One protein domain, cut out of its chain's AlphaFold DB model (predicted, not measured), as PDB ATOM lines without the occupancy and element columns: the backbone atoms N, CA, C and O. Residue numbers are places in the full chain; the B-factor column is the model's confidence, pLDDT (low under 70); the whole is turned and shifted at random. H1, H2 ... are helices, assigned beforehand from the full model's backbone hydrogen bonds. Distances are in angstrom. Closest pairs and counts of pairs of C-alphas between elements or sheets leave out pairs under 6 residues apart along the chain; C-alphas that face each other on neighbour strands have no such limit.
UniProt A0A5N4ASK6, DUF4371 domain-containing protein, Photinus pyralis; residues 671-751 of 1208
ATOM      1  N   ASN A 671     165.363 329.160 165.929       68.81
ATOM      2  CA  ASN A 671     164.824 327.953 166.555       68.81
ATOM      3  C   ASN A 671     165.211 326.693 165.769       68.81
ATOM      4  O   ASN A 671     165.509 325.673 166.386       68.81
ATOM      5  N   MET A 672     165.264 326.754 164.433       69.75
ATOM      6  CA  MET A 672     165.728 325.627 163.613       69.75
ATOM      7  C   MET A 672     167.222 325.343 163.799       69.75
ATOM      8  O   MET A 672     167.592 324.181 163.909       69.75
ATOM      9  N   VAL A 673     168.079 326.364 163.902       75.56
ATOM     10  CA  VAL A 673     169.506 326.216 164.230       75.56
ATOM     11  C   VAL A 673     169.656 325.611 165.615       75.56
ATOM     12  O   VAL A 673     170.361 324.618 165.742       75.56
ATOM     13  N   LYS A 674     168.928 326.099 166.627       80.62
ATOM     14  CA  LYS A 674     168.979 325.499 167.966       80.62
ATOM     15  C   LYS A 674     168.529 324.031 167.964       80.62
ATOM     16  O   LYS A 674     169.189 323.187 168.562       80.62
ATOM     17  N   GLN A 675     167.451 323.694 167.252       82.19
ATOM     18  CA  GLN A 675     167.013 322.303 167.083       82.19
ATOM     19  C   GLN A 675     168.053 321.458 166.328       82.19
ATOM     20  O   GLN A 675     168.291 320.313 166.702       82.19
ATOM     21  N   LEU A 676     168.708 322.010 165.303       84.31
ATOM     22  CA  LEU A 676     169.799 321.353 164.579       84.31
ATOM     23  C   LEU A 676     171.037 321.156 165.463       84.31
ATOM     24  O   LEU A 676     171.667 320.112 165.364       84.31
ATOM     25  N   GLU A 677     171.375 322.100 166.341       86.81
ATOM     26  CA  GLU A 677     172.457 321.977 167.326       86.81
ATOM     27  C   GLU A 677     172.131 320.913 168.383       86.81
ATOM     28  O   GLU A 677     172.966 320.053 168.663       86.81
ATOM     29  N   GLU A 678     170.902 320.899 168.909       90.19
ATOM     30  CA  GLU A 678     170.409 319.873 169.837       90.19
ATOM     31  C   GLU A 678     170.412 318.474 169.179       90.19
ATOM     32  O   GLU A 678     170.869 317.506 169.792       90.19
ATOM     33  N   GLN A 679     170.003 318.351 167.907       88.00
ATOM     34  CA  GLN A 679     170.104 317.099 167.141       88.00
ATOM     35  C   GLN A 679     171.557 316.712 166.829       88.00
ATOM     36  O   GLN A 679     171.929 315.554 167.014       88.00
ATOM     37  N   GLN A 680     172.409 317.644 166.395       90.56
ATOM     38  CA  GLN A 680     173.835 317.380 166.168       90.56
ATOM     39  C   GLN A 680     174.512 316.892 167.446       90.56
ATOM     40  O   GLN A 680     175.304 315.954 167.396       90.56
ATOM     41  N   GLN A 681     174.199 317.495 168.594       92.69
ATOM     42  CA  GLN A 681     174.761 317.084 169.872       92.69
ATOM     43  C   GLN A 681     174.229 315.714 170.309       92.69
ATOM     44  O   GLN A 681     175.022 314.883 170.747       92.69
ATOM     45  N   TYR A 682     172.937 315.427 170.106       92.69
ATOM     46  CA  TYR A 682     172.365 314.090 170.297       92.69
ATOM     47  C   TYR A 682     173.118 313.031 169.473       92.69
ATOM     48  O   TYR A 682     173.625 312.054 170.026       92.69
ATOM     49  N   TRP A 683     173.277 313.243 168.164       91.44
ATOM     50  CA  TRP A 683     173.962 312.283 167.295       91.44
ATOM     51  C   TRP A 683     175.466 312.186 167.577       91.44
ATOM     52  O   TRP A 683     176.004 311.083 167.559       91.44
ATOM     53  N   ARG A 684     176.146 313.280 167.951       93.06
ATOM     54  CA  ARG A 684     177.537 313.234 168.446       93.06
ATOM     55  C   ARG A 684     177.670 312.363 169.695       93.06
ATOM     56  O   ARG A 684     178.638 311.615 169.800       93.06
ATOM     57  N   GLU A 685     176.719 312.422 170.627       93.19
ATOM     58  CA  GLU A 685     176.728 311.565 171.816       93.19
ATOM     59  C   GLU A 685     176.481 310.083 171.486       93.19
ATOM     60  O   GLU A 685     177.148 309.224 172.067       93.19
ATOM     61  N   VAL A 686     175.616 309.763 170.517       91.25
ATOM     62  CA  VAL A 686     175.462 308.386 170.000       91.25
ATOM     63  C   VAL A 686     176.765 307.908 169.340       91.25
ATOM     64  O   VAL A 686     177.312 306.869 169.713       91.25
ATOM     65  N   LEU A 687     177.321 308.700 168.419       92.81
ATOM     66  CA  LEU A 687     178.530 308.359 167.663       92.81
ATOM     67  C   LEU A 687     179.758 308.169 168.562       92.81
ATOM     68  O   LEU A 687     180.522 307.237 168.337       92.81
ATOM     69  N   LYS A 688     179.929 308.968 169.627       94.00
ATOM     70  CA  LYS A 688     181.000 308.767 170.625       94.00
ATOM     71  C   LYS A 688     180.994 307.355 171.220       94.00
ATOM     72  O   LYS A 688     182.058 306.770 171.398       94.00
ATOM     73  N   ARG A 689     179.811 306.810 171.520       92.94
ATOM     74  CA  ARG A 689     179.629 305.483 172.140       92.94
ATOM     75  C   ARG A 689     179.890 304.358 171.139       92.94
ATOM     76  O   ARG A 689     180.578 303.390 171.465       92.94
ATOM     77  N   ILE A 690     179.428 304.536 169.902       92.06
ATOM     78  CA  ILE A 690     179.713 303.624 168.789       92.06
ATOM     79  C   ILE A 690     181.217 303.593 168.488       92.06
ATOM     80  O   ILE A 690     181.818 302.524 168.521       92.06
ATOM     81  N   ILE A 691     181.858 304.749 168.305       93.62
ATOM     82  CA  ILE A 691     183.299 304.870 168.023       93.62
ATOM     83  C   ILE A 691     184.152 304.341 169.187       93.62
ATOM     84  O   ILE A 691     185.168 303.690 168.952       93.62
ATOM     85  N   ALA A 692     183.742 304.550 170.443       93.56
ATOM     86  CA  ALA A 692     184.407 303.944 171.600       93.56
ATOM     87  C   ALA A 692     184.321 302.406 171.581       93.56
ATOM     88  O   ALA A 692     185.312 301.737 171.872       93.56
ATOM     89  N   THR A 693     183.174 301.852 171.177       93.25
ATOM     90  CA  THR A 693     182.972 300.401 171.029       93.25
ATOM     91  C   THR A 693     183.789 299.834 169.864       93.25
ATOM     92  O   THR A 693     184.460 298.816 170.024       93.25
ATOM     93  N   VAL A 694     183.822 300.530 168.721       93.31
ATOM     94  CA  VAL A 694     184.673 300.169 167.576       93.31
ATOM     95  C   VAL A 694     186.145 300.161 167.987       93.31
ATOM     96  O   VAL A 694     186.841 299.169 167.786       93.31
ATOM     97  N   LYS A 695     186.604 301.227 168.656       93.88
ATOM     98  CA  LYS A 695     187.971 301.339 169.175       93.88
ATOM     99  C   LYS A 695     188.319 300.201 170.136       93.88
ATOM    100  O   LYS A 695     189.435 299.690 170.059       93.88
ATOM    101  N   LEU A 696     187.408 299.812 171.031       93.62
ATOM    102  CA  LEU A 696     187.620 298.706 171.969       93.62
ATOM    103  C   LEU A 696     187.892 297.394 171.221       93.62
ATOM    104  O   LEU A 696     188.916 296.758 171.464       93.62
ATOM    105  N   LEU A 697     187.031 297.034 170.266       93.12
ATOM    106  CA  LEU A 697     187.175 295.803 169.485       93.12
ATOM    107  C   LEU A 697     188.431 295.822 168.600       93.12
ATOM    108  O   LEU A 697     189.186 294.851 168.618       93.12
ATOM    109  N   SER A 698     188.732 296.946 167.932       90.69
ATOM    110  CA  SER A 698     189.994 297.131 167.196       90.69
ATOM    111  C   SER A 698     191.227 296.953 168.086       90.69
ATOM    112  O   SER A 698     192.190 296.316 167.673       90.69
ATOM    113  N   THR A 699     191.213 297.506 169.304       89.50
ATOM    114  CA  THR A 699     192.369 297.467 170.223       89.50
ATOM    115  C   THR A 699     192.606 296.063 170.786       89.50
ATOM    116  O   THR A 699     193.745 295.702 171.064       89.50
ATOM    117  N   LEU A 700     191.544 295.264 170.934       91.19
ATOM    118  CA  LEU A 700     191.612 293.873 171.387       91.19
ATOM    119  C   LEU A 700     191.808 292.860 170.241       91.19
ATOM    120  O   LEU A 700     191.971 291.674 170.510       91.19
ATOM    121  N   GLY A 701     191.774 293.296 168.975       88.75
ATOM    122  CA  GLY A 701     191.841 292.406 167.809       88.75
ATOM    123  C   GLY A 701     190.615 291.495 167.645       88.75
ATOM    124  O   GLY A 701     190.707 290.450 167.004       88.75
ATOM    125  N   LEU A 702     189.476 291.858 168.242       90.06
ATOM    126  CA  LEU A 702     188.267 291.034 168.243       90.06
ATOM    127  C   LEU A 702     187.459 291.218 166.954       90.06
ATOM    128  O   LEU A 702     187.258 292.334 166.475       90.06
ATOM    129  N   ALA A 703     186.926 290.113 166.425       88.19
ATOM    130  CA  ALA A 703     186.008 290.147 165.292       88.19
ATOM    131  C   ALA A 703     184.747 290.957 165.639       88.19
ATOM    132  O   ALA A 703     184.131 290.738 166.679       88.19
ATOM    133  N   PHE A 704     184.346 291.874 164.761       87.94
ATOM    134  CA  PHE A 704     183.205 292.768 164.988       87.94
ATOM    135  C   PHE A 704     181.856 292.054 164.843       87.94
ATOM    136  O   PHE A 704     180.927 292.291 165.620       87.94
ATOM    137  N   ARG A 705     181.774 291.173 163.843       83.94
ATOM    138  CA  ARG A 705     180.553 290.510 163.373       83.94
ATOM    139  C   ARG A 705     180.463 289.073 163.871       83.94
ATOM    140  O   ARG A 705     181.480 288.417 164.091       83.94
ATOM    141  N   GLY A 706     179.238 288.575 164.007       73.12
ATOM    142  CA  GLY A 706     178.961 287.158 164.261       73.12
ATOM    143  C   GLY A 706     178.679 286.389 162.966       73.12
ATOM    144  O   GLY A 706     178.393 286.982 161.931       73.12
ATOM    145  N   HIS A 707     178.664 285.052 163.020       63.97
ATOM    146  CA  HIS A 707     178.261 284.219 161.871       63.97
ATOM    147  C   HIS A 707     176.800 284.430 161.415       63.97
ATOM    148  O   HIS A 707     176.441 283.977 160.329       63.97
ATOM    149  N   ARG A 708     175.946 285.062 162.234       60.75
ATOM    150  CA  ARG A 708     174.560 285.434 161.901       60.75
ATOM    151  C   ARG A 708     174.159 286.697 162.653       60.75
ATOM    152  O   ARG A 708     173.910 286.631 163.848       60.75
ATOM    153  N   GLU A 709     174.033 287.825 161.964       61.09
ATOM    154  CA  GLU A 709     173.576 289.085 162.572       61.09
ATOM    155  C   GLU A 709     172.039 289.164 162.640       61.09
ATOM    156  O   GLU A 709     171.415 290.096 162.141       61.09
ATOM    157  N   THR A 710     171.417 288.152 163.252       56.66
ATOM    158  CA  THR A 710     169.994 288.166 163.615       56.66
ATOM    159  C   THR A 710     169.839 288.579 165.078       56.66
ATOM    160  O   THR A 710     170.572 288.109 165.948       56.66
ATOM    161  N   ASN A 711     168.869 289.456 165.359       55.88
ATOM    162  CA  ASN A 711     168.699 290.116 166.663       55.88
ATOM    163  C   ASN A 711     168.406 289.180 167.853       55.88
ATOM    164  O   ASN A 711     168.457 289.641 168.990       55.88
ATOM    165  N   GLU A 712     168.075 287.913 167.598       57.75
ATOM    166  CA  GLU A 712     167.430 287.024 168.572       57.75
ATOM    167  C   GLU A 712     168.377 285.977 169.191       57.75
ATOM    168  O   GLU A 712     168.233 285.686 170.373       57.75
ATOM    169  N   ASP A 713     169.370 285.460 168.449       56.59
ATOM    170  CA  ASP A 713     170.169 284.288 168.884       56.59
ATOM    171  C   ASP A 713     171.692 284.515 169.008       56.59
ATOM    172  O   ASP A 713     172.320 283.917 169.883       56.59
ATOM    173  N   ARG A 714     172.340 285.282 168.109       62.38
ATOM    174  CA  ARG A 714     173.825 285.375 168.034       62.38
ATOM    175  C   ARG A 714     174.350 286.729 167.540       62.38
ATOM    176  O   ARG A 714     175.093 286.795 166.559       62.38
ATOM    177  N   LYS A 715     173.996 287.811 168.239       73.94
ATOM    178  CA  LYS A 715     174.542 289.156 167.983       73.94
ATOM    179  C   LYS A 715     176.082 289.142 167.941       73.94
ATOM    180  O   LYS A 715     176.731 288.511 168.775       73.94
ATOM    181  N   GLY A 716     176.663 289.826 166.951       83.81
ATOM    182  CA  GLY A 716     178.116 289.997 166.836       83.81
ATOM    183  C   GLY A 716     178.685 290.850 167.972       83.81
ATOM    184  O   GLY A 716     177.951 291.635 168.572       83.81
ATOM    185  N   ASN A 717     179.987 290.727 168.249       89.19
ATOM    186  CA  ASN A 717     180.636 291.398 169.385       89.19
ATOM    187  C   ASN A 717     180.371 292.911 169.420       89.19
ATOM    188  O   ASN A 717     180.178 293.460 170.499       89.19
ATOM    189  N   PHE A 718     180.288 293.579 168.263       89.94
ATOM    190  CA  PHE A 718     179.913 294.993 168.186       89.94
ATOM    191  C   PHE A 718     178.531 295.273 168.798       89.94
ATOM    192  O   PHE A 718     178.424 296.080 169.721       89.94
ATOM    193  N   LEU A 719     177.487 294.572 168.348       87.94
ATOM    194  CA  LEU A 719     176.126 294.750 168.866       87.94
ATOM    195  C   LEU A 719     176.010 294.300 170.329       87.94
ATOM    196  O   LEU A 719     175.364 294.976 171.121       87.94
ATOM    197  N   THR A 720     176.695 293.219 170.713       88.62
ATOM    198  CA  THR A 720     176.733 292.727 172.099       88.62
ATOM    199  C   THR A 720     177.398 293.732 173.047       88.62
ATOM    200  O   THR A 720     176.895 293.969 174.144       88.62
ATOM    201  N   CYS A 721     178.483 294.395 172.630       91.38
ATOM    202  CA  CYS A 721     179.095 295.474 173.407       91.38
ATOM    203  C   CYS A 721     178.217 296.736 173.470       91.38
ATOM    204  O   CYS A 721     178.223 297.410 174.498       91.38
ATOM    205  N   ILE A 722     177.446 297.048 172.421       90.56
ATOM    206  CA  ILE A 722     176.475 298.155 172.425       90.56
ATOM    207  C   ILE A 722     175.305 297.873 173.382       90.56
ATOM    208  O   ILE A 722     174.954 298.753 174.168       90.56
ATOM    209  N   ASP A 723     174.744 296.657 173.374       88.81
ATOM    210  CA  ASP A 723     173.706 296.232 174.327       88.81
ATOM    211  C   ASP A 723     174.218 296.310 175.778       88.81
ATOM    212  O   ASP A 723     173.550 296.874 176.643       88.81
ATOM    213  N   TYR A 724     175.426 295.793 176.037       91.69
ATOM    214  CA  TYR A 724     176.065 295.834 177.358       91.69
ATOM    215  C   TYR A 724     176.335 297.273 177.825       91.69
ATOM    216  O   TYR A 724     176.037 297.633 178.962       91.69
ATOM    217  N   LEU A 725     176.827 298.145 176.939       92.56
ATOM    218  CA  LEU A 725     177.012 299.565 177.247       92.56
ATOM    219  C   LEU A 725     175.672 300.258 177.561       92.56
ATOM    220  O   LEU A 725     175.616 301.117 178.439       92.56
ATOM    221  N   ALA A 726     174.583 299.855 176.901       91.94
ATOM    222  CA  ALA A 726     173.231 300.353 177.151       91.94
ATOM    223  C   ALA A 726     172.576 299.806 178.436       91.94
ATOM    224  O   ALA A 726     171.514 300.292 178.839       91.94
ATOM    225  N   GLU A 727     173.178 298.831 179.123       93.19
ATOM    226  CA  GLU A 727     172.762 298.478 180.481       93.19
ATOM    227  C   GLU A 727     173.081 299.623 181.456       93.19
ATOM    228  O   GLU A 727     172.217 300.012 182.248       93.19
ATOM    229  N   PHE A 728     174.277 300.209 181.318       93.62
ATOM    230  CA  PHE A 728     174.833 301.240 182.203       93.62
ATOM    231  C   PHE A 728     174.666 302.678 181.688       93.62
ATOM    232  O   PHE A 728     174.788 303.617 182.475       93.62
ATOM    233  N   ASP A 729     174.371 302.875 180.399       94.44
ATOM    234  CA  ASP A 729     174.122 304.185 179.787       94.44
ATOM    235  C   ASP A 729     172.627 304.368 179.422       94.44
ATOM    236  O   ASP A 729     172.165 303.857 178.394       94.44
ATOM    237  N   PRO A 730     171.843 305.124 180.223       93.44
ATOM    238  CA  PRO A 730     170.417 305.342 179.969       93.44
ATOM    239  C   PRO A 730     170.114 306.097 178.668       93.44
ATOM    240  O   PRO A 730     169.031 305.934 178.106       93.44
ATOM    241  N   PHE A 731     171.050 306.918 178.179       93.00
ATOM    242  CA  PHE A 731     170.896 307.653 176.924       93.00
ATOM    243  C   PHE A 731     171.005 306.699 175.729       93.00
ATOM    244  O   PHE A 731     170.154 306.731 174.837       93.00
ATOM    245  N   LEU A 732     171.988 305.792 175.745       91.00
ATOM    246  CA  LEU A 732     172.124 304.741 174.740       91.00
ATOM    247  C   LEU A 732     170.944 303.764 174.807       91.00
ATOM    248  O   LEU A 732     170.394 303.407 173.769       91.00
ATOM    249  N   LYS A 733     170.477 303.410 176.008       90.81
ATOM    250  CA  LYS A 733     169.280 302.574 176.206       90.81
ATOM    251  C   LYS A 733     168.032 303.173 175.555       90.81
ATOM    252  O   LYS A 733     167.344 302.491 174.797       90.81
ATOM    253  N   ALA A 734     167.779 304.461 175.793       89.19
ATOM    254  CA  ALA A 734     166.675 305.190 175.174       89.19
ATOM    255  C   ALA A 734     166.855 305.342 173.651       89.19
ATOM    256  O   ALA A 734     165.875 305.286 172.906       89.19
ATOM    257  N   HIS A 735     168.095 305.493 173.171       88.44
ATOM    258  CA  HIS A 735     168.404 305.486 171.742       88.44
ATOM    259  C   HIS A 735     168.048 304.136 171.093       88.44
ATOM    260  O   HIS A 735     167.279 304.111 170.131       88.44
ATOM    261  N   LEU A 736     168.520 303.015 171.651       86.69
ATOM    262  CA  LEU A 736     168.230 301.671 171.142       86.69
ATOM    263  C   LEU A 736     166.725 301.380 171.120       86.69
ATOM    264  O   LEU A 736     166.198 300.967 170.090       86.69
ATOM    265  N   GLN A 737     166.007 301.673 172.208       83.94
ATOM    266  CA  GLN A 737     164.551 301.476 172.284       83.94
ATOM    267  C   GLN A 737     163.772 302.276 171.225       83.94
ATOM    268  O   GLN A 737     162.714 301.835 170.775       83.94
ATOM    269  N   LYS A 738     164.290 303.439 170.812       80.00
ATOM    270  CA  LYS A 738     163.652 304.322 169.827       80.00
ATOM    271  C   LYS A 738     164.034 304.003 168.375       80.00
ATOM    272  O   LYS A 738     163.199 304.186 167.492       80.00
ATOM    273  N   TYR A 739     165.259 303.538 168.120       73.81
ATOM    274  CA  TYR A 739     165.840 303.452 166.769       73.81
ATOM    275  C   TYR A 739     166.326 302.051 166.341       73.81
ATOM    276  O   TYR A 739     166.649 301.850 165.171       73.81
ATOM    277  N   SER A 740     166.356 301.059 167.236       64.81
ATOM    278  CA  SER A 740     166.861 299.706 166.933       64.81
ATOM    279  C   SER A 740     165.780 298.705 166.478       64.81
ATOM    280  O   SER A 740     166.067 297.514 166.340       64.81
ATOM    281  N   ASN A 741     164.542 299.160 166.241       60.88
ATOM    282  CA  ASN A 741     163.426 298.302 165.822       60.88
ATOM    283  C   ASN A 741     163.539 297.912 164.330       60.88
ATOM    284  O   ASN A 741     163.439 298.801 163.471       60.88
ATOM    285  N   PRO A 742     163.707 296.615 163.996       51.16
ATOM    286  CA  PRO A 742     163.845 296.163 162.614       51.16
ATOM    287  C   PRO A 742     162.562 296.422 161.814       51.16
ATOM    288  O   PRO A 742     161.453 296.277 162.322       51.16
ATOM    289  N   GLY A 743     162.717 296.823 160.550       51.94
ATOM    290  CA  GLY A 743     161.604 297.174 159.659       51.94
ATOM    291  C   GLY A 743     161.132 298.632 159.746       51.94
ATOM    292  O   GLY A 743     160.402 299.074 158.864       51.94
ATOM    293  N   SER A 744     161.578 299.412 160.739       51.31
ATOM    294  CA  SER A 744     161.369 300.866 160.746       51.31
ATOM    295  C   SER A 744     162.525 301.577 160.027       51.31
ATOM    296  O   SER A 744     163.689 301.340 160.339       51.31
ATOM    297  N   GLY A 745     162.217 302.436 159.049       52.53
ATOM    298  CA  GLY A 745     163.200 303.078 158.157       52.53
ATOM    299  C   GLY A 745     164.004 304.226 158.781       52.53
ATOM    300  O   GLY A 745     164.192 305.254 158.138       52.53
ATOM    301  N   HIS A 746     164.429 304.092 160.038       63.12
ATOM    302  CA  HIS A 746     165.144 305.134 160.771       63.12
ATOM    303  C   HIS A 746     166.662 304.916 160.761       63.12
ATOM    304  O   HIS A 746     167.148 303.790 160.852       63.12
ATOM    305  N   VAL A 747     167.424 306.012 160.725       65.88
ATOM    306  CA  VAL A 747     168.886 305.976 160.878       65.88
ATOM    307  C   VAL A 747     169.236 305.641 162.331       65.88
ATOM    308  O   VAL A 747     168.769 306.318 163.245       65.88
ATOM    309  N   ASN A 748     170.065 304.616 162.546       72.00
ATOM    310  CA  ASN A 748     170.527 304.206 163.881       72.00
ATOM    311  C   ASN A 748     172.052 304.018 164.003       72.00
ATOM    312  O   ASN A 748     172.543 303.816 165.103       72.00
ATOM    313  N   TYR A 749     172.803 304.114 162.898       81.81
ATOM    314  CA  TYR A 749     174.265 303.940 162.829       81.81
ATOM    315  C   TYR A 749     174.823 302.597 163.362       81.81
ATOM    316  O   TYR A 749     176.029 302.470 163.555       81.81
ATOM    317  N   LEU A 750     173.974 301.581 163.563       82.31
ATOM    318  CA  LEU A 750     174.364 300.254 164.071       82.31
ATOM    319  C   LEU A 750     174.426 299.172 162.982       82.31
ATOM    320  O   LEU A 750     174.719 298.015 163.279       82.31
ATOM    321  N   SER A 751     174.146 299.522 161.724       81.06
ATOM    322  CA  SER A 751     174.284 298.591 160.605       81.06
ATOM    323  C   SER A 751     175.755 298.280 160.323       81.06
ATOM    324  O   SER A 751     176.639 299.128 160.463       81.06
TER     325      SER A 751
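AT A GLANCE: This is residues 671 to 751 of the 1208 residues of the protein "DUF4371 domain-containing protein" of Photinus pyralis (UniProt A0A5N4ASK6). One long helix, H1, has its first residues, 671 to 681, sticking out as a free arm, while farther along it the shorter helix H2 packs across its residues 689 to 697. H3 turns off from H2 at a corner, and a long loop, residues 701 to 716, folds back from the end of H1 to H2. The printed part has 81 residues, with three named helices in the order H1, H2, H3 and no named strand; its class is all helix. It is only just compact, close to loose, with a radius of gyration of the C-alphas of 13.9 A and spans of 46 by 31 by 20 A.

HOW THE PARTS SIT: H1, residues 671 to 700, touches H2, residues 717 to 728, with its residues 689 to 697 alone; the closest C-alphas, those of Thr 693 and Cys 721, are 6.7 A apart. The two run opposite ways at a steep tilt of 59 degrees. H3, residues 730 to 739, only just touches H1, with 3 pairs of C-alphas within 8 A, the closest those of Val 686 and Leu 732 at 6.8 A; their lines are about perpendicular, at 77 degrees. H2 and H3 touch only at the corner, closest at the C-alphas of Ala 726 and Lys 733, 4.6 A. Every O i to N i+4 pair is within hydrogen-bond range in H3, 25 of 26 in H1 and 7 of 8 in H2.

IN THESE COORDINATES: H1 begins at C-alpha 671 (164.824, 327.953, 166.555) and is 43.6 A long. H2 is 17.2 A long. H3 is 14.1 A long and ends at C-alpha 739 (165.840, 303.452, 166.769).

THE WHOLE: The C-alphas farthest apart, Asn 671 and His 707, are 46.0 A apart. The printed part has no cut. The link from H1 to H2 is long, that from H2 to H3 tight. The pLDDT is under 70 at residues 671 to 672, 707 to 714 and 740 to 747.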